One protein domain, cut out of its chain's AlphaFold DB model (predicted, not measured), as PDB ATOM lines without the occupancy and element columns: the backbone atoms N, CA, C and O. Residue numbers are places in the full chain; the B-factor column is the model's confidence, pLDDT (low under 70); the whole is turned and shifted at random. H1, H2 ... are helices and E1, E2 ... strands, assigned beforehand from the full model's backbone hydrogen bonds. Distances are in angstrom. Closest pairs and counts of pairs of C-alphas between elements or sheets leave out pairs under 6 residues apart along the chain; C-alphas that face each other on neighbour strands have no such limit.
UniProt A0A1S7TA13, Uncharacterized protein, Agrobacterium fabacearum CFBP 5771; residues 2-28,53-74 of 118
ATOM      1  N   ASP A   2     -35.256 -46.422  17.317       86.94
ATOM      2  CA  ASP A   2     -35.334 -45.269  18.202       86.94
ATOM      3  C   ASP A   2     -35.645 -44.024  17.367       86.94
ATOM      4  O   ASP A   2     -35.197 -43.901  16.223       86.94
ATOM      5  N   PHE A   3     -36.398 -43.097  17.954       86.94
ATOM      6  CA  PHE A   3     -36.594 -41.757  17.412       86.94
ATOM      7  C   PHE A   3     -35.653 -40.799  18.142       86.94
ATOM      8  O   PHE A   3     -35.637 -40.753  19.371       86.94
ATOM      9  N   MET A   4     -34.858 -40.050  17.386       84.50
ATOM     10  CA  MET A   4     -33.996 -38.992  17.904       84.50
ATOM     11  C   MET A   4     -34.547 -37.644  17.460       84.50
ATOM     12  O   MET A   4     -34.873 -37.465  16.285       84.50
ATOM     13  N   HIS A   5     -34.576 -36.690  18.386       82.38
ATOM     14  CA  HIS A   5     -34.862 -35.296  18.088       82.38
ATOM     15  C   HIS A   5     -33.793 -34.370  18.686       82.38
ATOM     16  O   HIS A   5     -33.089 -34.759  19.617       82.38
ATOM     17  N   SER A   6     -33.675 -33.153  18.157       77.44
ATOM     18  CA  SER A   6     -32.927 -32.054  18.781       77.44
ATOM     19  C   SER A   6     -33.823 -30.833  18.980       77.44
ATOM     20  O   SER A   6     -34.846 -30.686  18.307       77.44
ATOM     21  N   ASP A   7     -33.397 -29.917  19.849       77.94
ATOM     22  CA  ASP A   7     -34.101 -28.650  20.103       77.94
ATOM     23  C   ASP A   7     -34.175 -27.752  18.856       77.94
ATOM     24  O   ASP A   7     -35.068 -26.920  18.729       77.94
ATOM     25  N   SER A   8     -33.279 -27.960  17.885       72.38
ATOM     26  CA  SER A   8     -33.298 -27.282  16.584       72.38
ATOM     27  C   SER A   8     -34.360 -27.815  15.607       72.38
ATOM     28  O   SER A   8     -34.398 -27.380  14.458       72.38
ATOM     29  N   GLY A   9     -35.213 -28.756  16.030       72.88
ATOM     30  CA  GLY A   9     -36.274 -29.339  15.202       72.88
ATOM     31  C   GLY A   9     -35.810 -30.473  14.284       72.88
ATOM     32  O   GLY A   9     -36.578 -30.935  13.441       72.88
ATOM     33  N   PHE A  10     -34.569 -30.944  14.436       77.56
ATOM     34  CA  PHE A  10     -34.096 -32.136  13.741       77.56
ATOM     35  C   PHE A  10     -34.841 -33.359  14.269       77.56
ATOM     36  O   PHE A  10     -34.865 -33.571  15.477       77.56
ATOM     37  N   MET A  11     -35.395 -34.187  13.384       84.69
ATOM     38  CA  MET A  11     -35.956 -35.487  13.741       84.69
ATOM     39  C   MET A  11     -35.368 -36.577  12.853       84.69
ATOM     40  O   MET A  11     -35.151 -36.392  11.655       84.69
ATOM     41  N   SER A  12     -35.110 -37.734  13.446       85.88
ATOM     42  CA  SER A  12     -34.522 -38.866  12.740       85.88
ATOM     43  C   SER A  12     -34.887 -40.195  13.380       85.88
ATOM     44  O   SER A  12     -35.254 -40.265  14.555       85.88
ATOM     45  N   THR A  13     -34.768 -41.257  12.594       90.00
ATOM     46  CA  THR A  13     -34.875 -42.638  13.049       90.00
ATOM     47  C   THR A  13     -33.497 -43.277  13.082       90.00
ATOM     48  O   THR A  13     -32.662 -43.049  12.205       90.00
ATOM     49  N   PHE A  14     -33.261 -44.102  14.098       88.75
ATOM     50  CA  PHE A  14     -32.044 -44.887  14.234       88.75
ATOM     51  C   PHE A  14     -32.382 -46.348  14.523       88.75
ATOM     52  O   PHE A  14     -33.216 -46.669  15.375       88.75
ATOM     53  N   VAL A  15     -31.711 -47.265  13.834       90.19
ATOM     54  CA  VAL A  15     -31.738 -48.683  14.194       90.19
ATOM     55  C   VAL A  15     -30.382 -49.326  13.936       90.19
ATOM     56  O   VAL A  15     -29.785 -49.147  12.879       90.19
ATOM     57  N   LYS A  16     -29.903 -50.104  14.911       85.94
ATOM     58  CA  LYS A  16     -28.719 -50.956  14.780       85.94
ATOM     59  C   LYS A  16     -29.166 -52.398  14.554       85.94
ATOM     60  O   LYS A  16     -29.892 -52.951  15.377       85.94
ATOM     61  N   MET A  17     -28.734 -52.995  13.449       81.38
ATOM     62  CA  MET A  17     -28.993 -54.383  13.065       81.38
ATOM     63  C   MET A  17     -27.658 -55.076  12.799       81.38
ATOM     64  O   MET A  17     -27.125 -55.008  11.694       81.38
ATOM     65  N   GLY A  18     -27.099 -55.725  13.824       75.12
ATOM     66  CA  GLY A  18     -25.810 -56.416  13.721       75.12
ATOM     67  C   GLY A  18     -24.714 -55.506  13.135       75.12
ATOM     68  O   GLY A  18     -24.411 -54.487  13.761       75.12
ATOM     69  N   PRO A  19     -24.139 -55.836  11.959       74.38
ATOM     70  CA  PRO A  19     -23.068 -55.055  11.334       74.38
ATOM     71  C   PRO A  19     -23.544 -53.762  10.650       74.38
ATOM     72  O   PRO A  19     -22.715 -52.989  10.179       74.38
ATOM     73  N   PHE A  20     -24.853 -53.504  10.579       79.25
ATOM     74  CA  PHE A  20     -25.401 -52.322   9.919       79.25
ATOM     75  C   PHE A  20     -26.093 -51.389  10.908       79.25
ATOM     76  O   PHE A  20     -26.796 -51.812  11.828       79.25
ATOM     77  N   MET A  21     -25.939 -50.091  10.675       85.06
ATOM     78  CA  MET A  21     -26.753 -49.055  11.299       85.06
ATOM     79  C   MET A  21     -27.522 -48.336  10.198       85.06
ATOM     80  O   MET A  21     -26.940 -47.934   9.195       85.06
ATOM     81  N   LEU A  22     -28.831 -48.193  10.384       86.38
ATOM     82  CA  LEU A  22     -29.683 -47.406   9.507       86.38
ATOM     83  C   LEU A  22     -30.045 -46.105  10.206       86.38
ATOM     84  O   LEU A  22     -30.446 -46.094  11.375       86.38
ATOM     85  N   PHE A  23     -29.924 -45.026   9.447       85.38
ATOM     86  CA  PHE A  23     -30.265 -43.685   9.867       85.38
ATOM     87  C   PHE A  23     -31.214 -43.063   8.848       85.38
ATOM     88  O   PHE A  23     -30.916 -43.049   7.654       85.38
ATOM     89  N   GLY A  24     -32.360 -42.577   9.314       83.06
ATOM     90  CA  GLY A  24     -33.359 -41.925   8.478       83.06
ATOM     91  C   GLY A  24     -33.618 -40.506   8.953       83.06
ATOM     92  O   GLY A  24     -33.752 -40.268  10.147       83.06
ATOM     93  N   PHE A  25     -33.729 -39.562   8.025       84.62
ATOM     94  CA  PHE A  25     -34.165 -38.204   8.332       84.62
ATOM     95  C   PHE A  25     -35.689 -38.131   8.269       84.62
ATOM     96  O   PHE A  25     -36.292 -38.534   7.274       84.62
ATOM     97  N   VAL A  26     -36.312 -37.591   9.312       84.00
ATOM     98  CA  VAL A  26     -37.738 -37.265   9.303       84.00
ATOM     99  C   VAL A  26     -37.846 -35.789   8.952       84.00
ATOM    100  O   VAL A  26     -37.681 -34.916   9.800       84.00
ATOM    101  N   ALA A  27     -38.075 -35.510   7.673       76.62
ATOM    102  CA  ALA A  27     -38.320 -34.163   7.181       76.62
ATOM    103  C   ALA A  27     -39.801 -34.009   6.829       76.62
ATOM    104  O   ALA A  27     -40.411 -34.918   6.261       76.62
ATOM    105  N   LYS A  28     -40.377 -32.840   7.130       72.38
ATOM    106  CA  LYS A  28     -41.679 -32.474   6.565       72.38
ATOM    107  C   LYS A  28     -41.539 -32.485   5.031       72.38
ATOM    108  O   LYS A  28     -40.541 -31.953   4.536       72.38
ATOM    109  N   PRO A  53     -24.856 -35.579  11.058       77.19
ATOM    110  CA  PRO A  53     -25.316 -34.591  12.026       77.19
ATOM    111  C   PRO A  53     -24.612 -34.787  13.374       77.19
ATOM    112  O   PRO A  53     -24.557 -35.908  13.876       77.19
ATOM    113  N   ALA A  54     -24.123 -33.711  13.995       81.00
ATOM    114  CA  ALA A  54     -23.454 -33.795  15.300       81.00
ATOM    115  C   ALA A  54     -24.349 -34.439  16.380       81.00
ATOM    116  O   ALA A  54     -23.877 -35.236  17.188       81.00
ATOM    117  N   SER A  55     -25.660 -34.187  16.315       81.00
ATOM    118  CA  SER A  55     -26.665 -34.791  17.196       81.00
ATOM    119  C   SER A  55     -26.674 -36.322  17.154       81.00
ATOM    120  O   SER A  55     -26.913 -36.954  18.182       81.00
ATOM    121  N   LEU A  56     -26.361 -36.936  16.005       81.50
ATOM    122  CA  LEU A  56     -26.247 -38.392  15.891       81.50
ATOM    123  C   LEU A  56     -25.098 -38.922  16.750       81.50
ATOM    124  O   LEU A  56     -25.252 -39.934  17.430       81.50
ATOM    125  N   PHE A  57     -23.958 -38.235  16.746       83.44
ATOM    126  CA  PHE A  57     -22.813 -38.632  17.558       83.44
ATOM    127  C   PHE A  57     -23.115 -38.517  19.058       83.44
ATOM    128  O   PHE A  57     -22.801 -39.428  19.825       83.44
ATOM    129  N   ASP A  58     -23.789 -37.445  19.478       86.12
ATOM    130  CA  ASP A  58     -24.222 -37.279  20.870       86.12
ATOM    131  C   ASP A  58     -25.211 -38.363  21.305       86.12
ATOM    132  O   ASP A  58     -25.082 -38.930  22.395       86.12
ATOM    133  N   TYR A  59     -26.144 -38.724  20.427       86.62
ATOM    134  CA  TYR A  59     -27.048 -39.842  20.654       86.62
ATOM    135  C   TYR A  59     -26.293 -41.171  20.809       86.62
ATOM    136  O   TYR A  59     -26.557 -41.902  21.764       86.62
ATOM    137  N   LEU A  60     -25.324 -41.475  19.936       87.06
ATOM    138  CA  LEU A  60     -24.529 -42.706  20.030       87.06
ATOM    139  C   LEU A  60     -23.738 -42.778  21.341       87.06
ATOM    140  O   LEU A  60     -23.767 -43.814  22.007       87.06
ATOM    141  N   LYS A  61     -23.105 -41.673  21.759       88.88
ATOM    142  CA  LYS A  61     -22.421 -41.580  23.061       88.88
ATOM    143  C   LYS A  61     -23.372 -41.861  24.220       88.88
ATOM    144  O   LYS A  61     -23.037 -42.634  25.116       88.88
ATOM    145  N   ARG A  62     -24.573 -41.275  24.198       90.50
ATOM    146  CA  ARG A  62     -25.587 -41.513  25.232       90.50
ATOM    147  C   ARG A  62     -25.995 -42.986  25.294       90.50
ATOM    148  O   ARG A  62     -25.990 -43.556  26.379       90.50
ATOM    149  N   LYS A  63     -26.291 -43.623  24.155       89.44
ATOM    150  CA  LYS A  63     -26.653 -45.054  24.108       89.44
ATOM    151  C   LYS A  63     -25.515 -45.960  24.586       89.44
ATOM    152  O   LYS A  63     -25.778 -46.963  25.251       89.44
ATOM    153  N   ALA A  64     -24.267 -45.621  24.257       87.81
ATOM    154  CA  ALA A  64     -23.094 -46.340  24.745       87.81
ATOM    155  C   ALA A  64     -22.984 -46.241  26.273       87.81
ATOM    156  O   ALA A  64     -22.857 -47.269  26.936       87.81
ATOM    157  N   LYS A  65     -23.140 -45.033  26.832       91.56
ATOM    158  CA  LYS A  65     -23.166 -44.817  28.283       91.56
ATOM    159  C   LYS A  65     -24.289 -45.601  28.963       91.56
ATOM    160  O   LYS A  65     -24.010 -46.353  29.882       91.56
ATOM    161  N   GLU A  66     -25.525 -45.497  28.471       92.31
ATOM    162  CA  GLU A  66     -26.674 -46.248  29.007       92.31
ATOM    163  C   GLU A  66     -26.411 -47.760  29.028       92.31
ATOM    164  O   GLU A  66     -26.738 -48.444  29.995       92.31
ATOM    165  N   SER A  67     -25.790 -48.288  27.970       88.94
ATOM    166  CA  SER A  67     -25.420 -49.704  27.905       88.94
ATOM    167  C   SER A  67     -24.354 -50.058  28.947       88.94
ATOM    168  O   SER A  67     -24.463 -51.096  29.599       88.94
ATOM    169  N   GLY A  68     -23.354 -49.192  29.131       89.06
ATOM    170  CA  GLY A  68     -22.321 -49.335  30.159       89.06
ATOM    171  C   GLY A  68     -22.891 -49.308  31.578       89.06
ATOM    172  O   GLY A  68     -22.592 -50.198  32.369       89.06
ATOM    173  N   ASP A  69     -23.775 -48.355  31.873       92.88
ATOM    174  CA  ASP A  69     -24.431 -48.217  33.177       92.88
ATOM    175  C   ASP A  69     -25.256 -49.473  33.517       92.88
ATOM    176  O   ASP A  69     -25.179 -50.002  34.629       92.88
ATOM    177  N   VAL A  70     -25.988 -50.020  32.538       92.31
ATOM    178  CA  VAL A  70     -26.731 -51.279  32.704       92.31
ATOM    179  C   VAL A  70     -25.784 -52.444  32.995       92.31
ATOM    180  O   VAL A  70     -26.027 -53.196  33.940       92.31
ATOM    181  N   LEU A  71     -24.695 -52.589  32.234       88.00
ATOM    182  CA  LEU A  71     -23.696 -53.641  32.462       88.00
ATOM    183  C   LEU A  71     -23.040 -53.525  33.846       88.00
ATOM    184  O   LEU A  71     -22.852 -54.540  34.521       88.00
ATOM    185  N   ALA A  72     -22.741 -52.305  34.295       90.12
ATOM    186  CA  ALA A  72     -22.175 -52.043  35.615       90.12
ATOM    187  C   ALA A  72     -23.152 -52.400  36.747       90.12
ATOM    188  O   ALA A  72     -22.735 -52.919  37.782       90.12
ATOM    189  N   SER A  73     -24.455 -52.187  36.528       93.62
ATOM    190  CA  SER A  73     -25.518 -52.488  37.498       93.62
ATOM    191  C   SER A  73     -25.864 -53.979  37.641       93.62
ATOM    192  O   SER A  73     -26.690 -54.340  38.481       93.62
ATOM    193  N   LEU A  74     -25.254 -54.862  36.841       93.88
ATOM    194  CA  LEU A  74     -25.489 -56.302  36.934       93.88
ATOM    195  C   LEU A  74     -25.027 -56.859  38.288       93.88
ATOM    196  O   LEU A  74     -23.884 -56.659  38.708       93.88
TER     197      LEU A  74
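AT A GLANCE: This is residues 2 to 28 and 53 to 74 of the 118 residues of an uncharacterized protein of Agrobacterium fabacearum CFBP 5771 (UniProt A0A1S7TA13). A small sheet of three strands is grazed by the first part of one long helix, H1, and residues 61 to 74 stick out free beyond it. The printed part has 49 residues, with E1, E2, E3 and H1 along the chain, class mixed. The antiparallel sheet, order E1 - E2 - E3, is a meander, each strand the antiparallel neighbour of the one before. The whole is loose, radius of gyration of the C-alphas 12.5 A, and elongated, 42 by 26 by 15 A.

IN THESE COORDINATES: E2 is residues 11 to 17, 20.1 A; E1 is 2 to 5, from C-alpha 2 at (-35.334, -45.269, 18.202); E3 is 20 to 25. H1 is 54 to 72, 27.3 A, ending at C-alpha 72 at (-22.175, -52.043, 35.615).

HOW THE PARTS SIT: Hairpin E1 and E2 has N 4 and O 12 within hydrogen-bond range, 2.9 A; hairpin E2 and E3 has N 15 and O 22, 3.0 A. E1 and E3 are apart. H1 only grazes the sheet, with residues 55 to 60; its closest C-alphas with E1 are Met 4 and Tyr 59, 7.5 A. In H1 every O i to N i+4 pair is within range.

THE WHOLE: Residues 29 to 52 are not printed; C-alphas 28 and 53 are 17.4 A apart across the cut. No printed residue is under 70 in pLDDT.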